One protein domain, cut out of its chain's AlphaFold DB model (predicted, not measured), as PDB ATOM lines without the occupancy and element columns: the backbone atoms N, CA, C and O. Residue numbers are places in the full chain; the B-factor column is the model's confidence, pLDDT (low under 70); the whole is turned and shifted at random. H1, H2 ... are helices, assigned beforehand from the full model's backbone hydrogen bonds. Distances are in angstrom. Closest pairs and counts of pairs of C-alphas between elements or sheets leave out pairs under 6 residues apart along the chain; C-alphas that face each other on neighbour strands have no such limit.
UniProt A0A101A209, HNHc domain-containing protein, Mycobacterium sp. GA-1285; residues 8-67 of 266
ATOM      1  N   ASP A   8      60.370   2.790 -29.258       96.44
ATOM      2  CA  ASP A   8      59.851   1.690 -28.431       96.44
ATOM      3  C   ASP A   8      58.509   2.061 -27.785       96.44
ATOM      4  O   ASP A   8      57.632   1.209 -27.644       96.44
ATOM      5  N   GLY A   9      58.321   3.340 -27.434       95.38
ATOM      6  CA  GLY A   9      57.048   3.878 -26.955       95.38
ATOM      7  C   GLY A   9      55.936   3.728 -27.993       95.38
ATOM      8  O   GLY A   9      54.884   3.176 -27.684       95.38
ATOM      9  N   GLU A  10      56.192   4.125 -29.242       97.38
ATOM     10  CA  GLU A  10      55.272   3.933 -30.373       97.38
ATOM     11  C   GLU A  10      54.907   2.457 -30.610       97.38
ATOM     12  O   GLU A  10      53.743   2.128 -30.845       97.38
ATOM     13  N   LEU A  11      55.881   1.544 -30.526       96.69
ATOM     14  CA  LEU A  11      55.633   0.104 -30.662       96.69
ATOM     15  C   LEU A  11      54.788  -0.446 -29.499       96.69
ATOM     16  O   LEU A  11      53.855  -1.221 -29.728       96.69
ATOM     17  N   LEU A  12      55.072  -0.015 -28.267       95.38
ATOM     18  CA  LEU A  12      54.317  -0.406 -27.079       95.38
ATOM     19  C   LEU A  12      52.873   0.114 -27.124       95.38
ATOM     20  O   LEU A  12      51.947  -0.647 -26.854       95.38
ATOM     21  N   GLU A  13      52.663   1.369 -27.524       95.62
ATOM     22  CA  GLU A  13      51.335   1.969 -27.700       95.62
ATOM     23  C   GLU A  13      50.488   1.200 -28.722       95.62
ATOM     24  O   GLU A  13      49.338   0.844 -28.445       95.62
ATOM     25  N   ARG A  14      51.073   0.841 -29.872       96.38
ATOM     26  CA  ARG A  14      50.406   0.023 -30.901       96.38
ATOM     27  C   ARG A  14      50.025  -1.360 -30.375       96.38
ATOM     28  O   ARG A  14      48.918  -1.826 -30.644       96.38
ATOM     29  N   ARG A  15      50.892  -2.010 -29.589       96.56
ATOM     30  CA  ARG A  15      50.594  -3.320 -28.986       96.56
ATOM     31  C   ARG A  15      49.538  -3.218 -27.878       96.56
ATOM     32  O   ARG A  15      48.647  -4.060 -27.830       96.56
ATOM     33  N   ILE A  16      49.563  -2.170 -27.050       96.75
ATOM     34  CA  ILE A  16      48.514  -1.875 -26.055       96.75
ATOM     35  C   ILE A  16      47.156  -1.683 -26.746       96.75
ATOM     36  O   ILE A  16      46.156  -2.252 -26.300       96.75
ATOM     37  N   ALA A  17      47.109  -0.938 -27.853       95.06
ATOM     38  CA  ALA A  17      45.899  -0.776 -28.656       95.06
ATOM     39  C   ALA A  17      45.416  -2.114 -29.251       95.06
ATOM     40  O   ALA A  17      44.237  -2.436 -29.133       95.06
ATOM     41  N   GLN A  18      46.319  -2.928 -29.812       94.81
ATOM     42  CA  GLN A  18      46.000  -4.245 -30.385       94.81
ATOM     43  C   GLN A  18      45.433  -5.236 -29.352       94.81
ATOM     44  O   GLN A  18      44.515  -5.989 -29.661       94.81
ATOM     45  N   VAL A  19      45.983  -5.256 -28.135       94.81
ATOM     46  CA  VAL A  19      45.542  -6.155 -27.055       94.81
ATOM     47  C   VAL A  19      44.209  -5.693 -26.458       94.81
ATOM     48  O   VAL A  19      43.340  -6.516 -26.174       94.81
ATOM     49  N   SER A  20      44.010  -4.379 -26.296       93.94
ATOM     50  CA  SER A  20      42.781  -3.823 -25.705       93.94
ATOM     51  C   SER A  20      41.591  -3.735 -26.670       93.94
ATOM     52  O   SER A  20      40.452  -3.724 -26.203       93.94
ATOM     53  N   SER A  21      41.811  -3.732 -27.991       90.12
ATOM     54  CA  SER A  21      40.738  -3.717 -29.002       90.12
ATOM     55  C   SER A  21      40.057  -5.074 -29.235       90.12
ATOM     56  O   SER A  21      39.010  -5.119 -29.873       90.12
ATOM     57  N   ARG A  22      40.596  -6.174 -28.687       89.94
ATOM     58  CA  ARG A  22      39.978  -7.519 -28.731       89.94
ATOM     59  C   ARG A  22      38.803  -7.698 -27.746       89.94
ATOM     60  O   ARG A  22      38.214  -8.776 -27.683       89.94
ATOM     61  N   LEU A  23      38.469  -6.669 -26.964       94.38
ATOM     62  CA  LEU A  23      37.355  -6.646 -26.009       94.38
ATOM     63  C   LEU A  23      36.040  -6.204 -26.678       94.38
ATOM     64  O   LEU A  23      36.055  -5.407 -27.614       94.38
ATOM     65  N   CYS A  24      34.891  -6.681 -26.182       94.44
ATOM     66  CA  CYS A  24      33.588  -6.225 -26.679       94.44
ATOM     67  C   CYS A  24      33.228  -4.827 -26.138       94.44
ATOM     68  O   CYS A  24      33.809  -4.353 -25.158       94.44
ATOM     69  N   HIS A  25      32.257  -4.160 -26.773       93.31
ATOM     70  CA  HIS A  25      31.887  -2.778 -26.435       93.31
ATOM     71  C   HIS A  25      31.367  -2.617 -24.994       93.31
ATOM     72  O   HIS A  25      31.560  -1.569 -24.385       93.31
ATOM     73  N   ASP A  26      30.780  -3.678 -24.443       95.44
ATOM     74  CA  ASP A  26      30.215  -3.763 -23.092       95.44
ATOM     75  C   ASP A  26      31.235  -4.104 -21.995       95.44
ATOM     76  O   ASP A  26      30.844  -4.365 -20.856       95.44
ATOM     77  N   ASP A  27      32.535  -4.172 -22.301       95.06
ATOM     78  CA  ASP A  27      33.541  -4.375 -21.260       95.06
ATOM     79  C   ASP A  27      33.540  -3.168 -20.292       95.06
ATOM     80  O   ASP A  27      33.835  -2.047 -20.718       95.06
ATOM     81  N   PRO A  28      33.237  -3.361 -18.991       94.94
ATOM     82  CA  PRO A  28      32.919  -2.264 -18.071       94.94
ATOM     83  C   PRO A  28      34.140  -1.441 -17.632       94.94
ATOM     84  O   PRO A  28      34.008  -0.506 -16.840       94.94
ATOM     85  N   ARG A  29      35.347  -1.777 -18.101       93.00
ATOM     86  CA  ARG A  29      36.570  -1.034 -17.782       93.00
ATOM     87  C   ARG A  29      36.669   0.231 -18.624       93.00
ATOM     88  O   ARG A  29      36.514   0.201 -19.842       93.00
ATOM     89  N   SER A  30      37.052   1.334 -17.990       94.00
ATOM     90  CA  SER A  30      37.447   2.556 -18.696       94.00
ATOM     91  C   SER A  30      38.613   2.305 -19.664       94.00
ATOM     92  O   SER A  30      39.420   1.391 -19.473       94.00
ATOM     93  N   ALA A  31      38.763   3.158 -20.681       92.00
ATOM     94  CA  ALA A  31      39.876   3.064 -21.631       92.00
ATOM     95  C   ALA A  31      41.257   3.088 -20.940       92.00
ATOM     96  O   ALA A  31      42.157   2.358 -21.350       92.00
ATOM     97  N   GLY A  32      41.407   3.857 -19.853       92.69
ATOM     98  CA  GLY A  32      42.618   3.861 -19.026       92.69
ATOM     99  C   GLY A  32      42.887   2.503 -18.372       92.69
ATOM    100  O   GLY A  32      43.970   1.951 -18.542       92.69
ATOM    101  N   GLN A  33      41.884   1.914 -17.711       92.38
ATOM    102  CA  GLN A  33      41.998   0.574 -17.118       92.38
ATOM    103  C   GLN A  33      42.316  -0.494 -18.173       92.38
ATOM    104  O   GLN A  33      43.222  -1.296 -17.960       92.38
ATOM    105  N   ARG A  34      41.647  -0.478 -19.338       94.31
ATOM    106  CA  ARG A  34      41.933  -1.413 -20.443       94.31
ATOM    107  C   ARG A  34      43.380  -1.303 -20.939       94.31
ATOM    108  O   ARG A  34      44.007  -2.329 -21.183       94.31
ATOM    109  N   ARG A  35      43.939  -0.088 -21.021       94.69
ATOM    110  CA  ARG A  35      45.348   0.143 -21.392       94.69
ATOM    111  C   ARG A  35      46.330  -0.346 -20.322       94.69
ATOM    112  O   ARG A  35      47.282  -1.047 -20.657       94.69
ATOM    113  N   SER A  36      46.091  -0.030 -19.048       92.19
ATOM    114  CA  SER A  36      46.928  -0.502 -17.933       92.19
ATOM    115  C   SER A  36      46.914  -2.026 -17.800       92.19
ATOM    116  O   SER A  36      47.948  -2.636 -17.537       92.19
ATOM    117  N   GLU A  37      45.761  -2.661 -18.020       90.75
ATOM    118  CA  GLU A  37      45.660  -4.118 -18.016       90.75
ATOM    119  C   GLU A  37      46.319  -4.764 -19.234       90.75
ATOM    120  O   GLU A  37      47.009  -5.768 -19.062       90.75
ATOM    121  N   ALA A  38      46.178  -4.171 -20.427       94.31
ATOM    122  CA  ALA A  38      46.854  -4.629 -21.638       94.31
ATOM    123  C   ALA A  38      48.381  -4.594 -21.482       94.31
ATOM    124  O   ALA A  38      49.041  -5.558 -21.851       94.31
ATOM    125  N   LEU A  39      48.946  -3.548 -20.863       95.00
ATOM    126  CA  LEU A  39      50.373  -3.498 -20.521       95.00
ATOM    127  C   LEU A  39      50.793  -4.678 -19.622       95.00
ATOM    128  O   LEU A  39      51.839  -5.284 -19.850       95.00
ATOM    129  N   GLY A  40      49.964  -5.041 -18.638       90.88
ATOM    130  CA  GLY A  40      50.197  -6.211 -17.785       90.88
ATOM    131  C   GLY A  40      50.116  -7.544 -18.538       90.88
ATOM    132  O   GLY A  40      50.929  -8.428 -18.288       90.88
ATOM    133  N   ALA A  41      49.174  -7.684 -19.474       91.88
ATOM    134  CA  ALA A  41      49.041  -8.872 -20.322       91.88
ATOM    135  C   ALA A  41      50.229  -9.010 -21.295       91.88
ATOM    136  O   ALA A  41      50.800 -10.088 -21.425       91.88
ATOM    137  N   ILE A  42      50.681  -7.902 -21.893       94.56
ATOM    138  CA  ILE A  42      51.883  -7.853 -22.742       94.56
ATOM    139  C   ILE A  42      53.126  -8.271 -21.947       94.56
ATOM    140  O   ILE A  42      53.910  -9.083 -22.429       94.56
ATOM    141  N   ALA A  43      53.282  -7.785 -20.711       93.12
ATOM    142  CA  ALA A  43      54.372  -8.198 -19.822       93.12
ATOM    143  C   ALA A  43      54.300  -9.685 -19.412       93.12
ATOM    144  O   ALA A  43      55.324 -10.275 -19.076       93.12
ATOM    145  N   ALA A  44      53.113 -10.298 -19.471       91.50
ATOM    146  CA  ALA A  44      52.896 -11.731 -19.279       91.50
ATOM    147  C   ALA A  44      53.036 -12.566 -20.574       91.50
ATOM    148  O   ALA A  44      52.856 -13.784 -20.524       91.50
ATOM    149  N   ASN A  45      53.383 -11.932 -21.706       91.75
ATOM    150  CA  ASN A  45      53.409 -12.472 -23.076       91.75
ATOM    151  C   ASN A  45      52.043 -12.887 -23.663       91.75
ATOM    152  O   ASN A  45      51.995 -13.609 -24.658       91.75
ATOM    153  N   ALA A  46      50.931 -12.402 -23.108       90.75
ATOM    154  CA  ALA A  46      49.603 -12.619 -23.673       90.75
ATOM    155  C   ALA A  46      49.268 -11.646 -24.821       90.75
ATOM    156  O   ALA A  46      49.808 -10.546 -24.957       90.75
ATOM    157  N   GLU A  47      48.330 -12.078 -25.663       90.88
ATOM    158  CA  GLU A  47      47.860 -11.359 -26.852       90.88
ATOM    159  C   GLU A  47      46.502 -10.653 -26.667       90.88
ATOM    160  O   GLU A  47      46.029  -9.961 -27.572       90.88
ATOM    161  N   ALA A  48      45.824 -10.881 -25.546       89.88
ATOM    162  CA  ALA A  48      44.437 -10.491 -25.329       89.88
ATOM    163  C   ALA A  48      44.155 -10.245 -23.839       89.88
ATOM    164  O   ALA A  48      45.004 -10.477 -22.979       89.88
ATOM    165  N   LEU A  49      42.944  -9.774 -23.549       91.62
ATOM    166  CA  LEU A  49      42.398  -9.641 -22.202       91.62
ATOM    167  C   LEU A  49      41.084 -10.413 -22.121       91.62
ATOM    168  O   LEU A  49      40.253 -10.287 -23.021       91.62
ATOM    169  N   SER A  50      40.851 -11.112 -21.009       90.31
ATOM    170  CA  SER A  50      39.516 -11.625 -20.689       90.31
ATOM    171  C   SER A  50      38.529 -10.469 -20.537       90.31
ATOM    172  O   SER A  50      38.786  -9.517 -19.792       90.31
ATOM    173  N   CYS A  51      37.400 -10.534 -21.240       92.75
ATOM    174  CA  CYS A  51      36.323  -9.552 -21.168       92.75
ATOM    175  C   CYS A  51      35.492  -9.710 -19.892       92.75
ATOM    176  O   CYS A  51      35.125 -10.820 -19.510       92.75
ATOM    177  N   ARG A  52      35.153  -8.585 -19.251       91.75
ATOM    178  CA  ARG A  52      34.394  -8.546 -17.989       91.75
ATOM    179  C   ARG A  52      32.928  -8.117 -18.159       91.75
ATOM    180  O   ARG A  52      32.301  -7.716 -17.185       91.75
ATOM    181  N   CYS A  53      32.363  -8.206 -19.367       94.06
ATOM    182  CA  CYS A  53      30.959  -7.845 -19.641       94.06
ATOM    183  C   CYS A  53      29.905  -8.793 -19.024       94.06
ATOM    184  O   CYS A  53      28.720  -8.475 -19.030       94.06
ATOM    185  N   GLY A  54      30.309  -9.971 -18.533       91.69
ATOM    186  CA  GLY A  54      29.425 -10.929 -17.855       91.69
ATOM    187  C   GLY A  54      28.455 -11.715 -18.750       91.69
ATOM    188  O   GLY A  54      27.717 -12.548 -18.230       91.69
ATOM    189  N   ARG A  55      28.444 -11.500 -20.074       94.25
ATOM    190  CA  ARG A  55      27.637 -12.309 -21.007       94.25
ATOM    191  C   ARG A  55      28.260 -13.700 -21.207       94.25
ATOM    192  O   ARG A  55      29.468 -13.754 -21.443       94.25
ATOM    193  N   PRO A  56      27.469 -14.793 -21.190       90.06
ATOM    194  CA  PRO A  56      27.991 -16.146 -21.398       90.06
ATOM    195  C   PRO A  56      28.566 -16.330 -22.810       90.06
ATOM    196  O   PRO A  56      29.662 -16.856 -22.956       90.06
ATOM    197  N   ASP A  57      27.888 -15.809 -23.835       93.06
ATOM    198  CA  ASP A  57      28.265 -15.976 -25.248       93.06
ATOM    199  C   ASP A  57      29.265 -14.915 -25.752       93.06
ATOM    200  O   ASP A  57      29.342 -14.628 -26.947       93.06
ATOM    201  N   CYS A  58      30.014 -14.259 -24.857       93.50
ATOM    202  CA  CYS A  58      31.013 -13.270 -25.264       93.50
ATOM    203  C   CYS A  58      32.286 -13.975 -25.774       93.50
ATOM    204  O   CYS A  58      32.993 -14.570 -24.962       93.50
ATOM    205  N   PRO A  59      32.670 -13.848 -27.062       89.75
ATOM    206  CA  PRO A  59      33.857 -14.525 -27.605       89.75
ATOM    207  C   PRO A  59      35.182 -13.997 -27.027       89.75
ATOM    208  O   PRO A  59      36.228 -14.611 -27.213       89.75
ATOM    209  N   SER A  60      35.143 -12.857 -26.330       90.62
ATOM    210  CA  SER A  60      36.280 -12.268 -25.620       90.62
ATOM    211  C   SER A  60      36.317 -12.642 -24.128       90.62
ATOM    212  O   SER A  60      37.271 -12.279 -23.443       90.62
ATOM    213  N   ALA A  61      35.288 -13.297 -23.577       89.19
ATOM    214  CA  ALA A  61      35.275 -13.754 -22.184       89.19
ATOM    215  C   ALA A  61      35.986 -15.111 -22.045       89.19
ATOM    216  O   ALA A  61      36.061 -15.884 -22.995       89.19
ATOM    217  N   GLY A  62      36.554 -15.393 -20.870       81.88
ATOM    218  CA  GLY A  62      37.280 -16.644 -20.607       81.88
ATOM    219  C   GLY A  62      38.643 -16.768 -21.306       81.88
ATOM    220  O   GLY A  62      39.377 -17.711 -21.029       81.88
ATOM    221  N   VAL A  63      39.015 -15.813 -22.166       84.31
ATOM    222  CA  VAL A  63      40.352 -15.726 -22.769       84.31
ATOM    223  C   VAL A  63      41.390 -15.505 -21.669       84.31
ATOM    224  O   VAL A  63      41.241 -14.583 -20.863       84.31
ATOM    225  N   ASP A  64      42.431 -16.333 -21.632       83.44
ATOM    226  CA  ASP A  64      43.524 -16.192 -20.669       83.44
ATOM    227  C   ASP A  64      44.402 -14.971 -21.006       83.44
ATOM    228  O   ASP A  64      44.780 -14.750 -22.159       83.44
ATOM    229  N   ASP A  65      44.728 -14.177 -19.985       83.81
ATOM    230  CA  ASP A  65      45.674 -13.058 -20.070       83.81
ATOM    231  C   ASP A  65      47.083 -13.424 -19.564       83.81
ATOM    232  O   ASP A  65      47.965 -12.567 -19.502       83.81
ATOM    233  N   ALA A  66      47.290 -14.698 -19.213       87.19
ATOM    234  CA  ALA A  66      48.501 -15.341 -18.708       87.19
ATOM    235  C   ALA A  66      49.094 -14.749 -17.416       87.19
ATOM    236  O   ALA A  66      49.988 -15.361 -16.827       87.19
ATOM    237  N   ARG A  67      48.615 -13.594 -16.920       88.62
ATOM    238  CA  ARG A  67      49.227 -12.870 -15.790       88.62
ATOM    239  C   ARG A  67      49.301 -13.742 -14.545       88.62
ATOM    240  O   ARG A  67      50.329 -13.756 -13.877       88.62
TER     241      ARG A  67
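What this domain is: This is residues 8 to 67 of the 266 residues of the protein "HNHc domain-containing protein" of Mycobacterium sp. GA-1285 (UniProt A0A101A209). Two helices, H1 and then H2, cross nearly at right angles, residues 15 to 20 of H1 meeting H2. A long stretch without a named element, residues 44 to 67, runs out to Pro 56, at the opposite end from Asp 8, and folds back. The printed part has 60 residues, no named strand and the class all helix, though under half of its residues, 26, are in named elements. It is compact, with a radius of gyration of the C-alphas of 11.0 A, yet elongated, spanning 37 by 21 by 14 A.

How they stand to each other: H1, residues 8 to 20, touches H2, residues 31 to 43, with residues 15 to 20 alone. Their closest C-alphas, those of Ile 16 and Ala 38, are 5.5 A apart. Their lines are only just about perpendicular, at 72 degrees. In H1 and H2 every O i to N i+4 pair is within hydrogen-bond range.

Where its parts are: H1 begins at C-alpha 8 (59.851, 1.690, -28.431) and is 18.1 A long. H2 is 18.4 A long and ends at C-alpha 43 (54.372, -8.198, -19.822).

The domain as a whole: The C-alphas of Asp 8 and Pro 56 are the two farthest apart, 37.2 A. The link from H1 to H2, 10 residues, is short. The printed part has no cut, and no printed residue is under 70 in pLDDT.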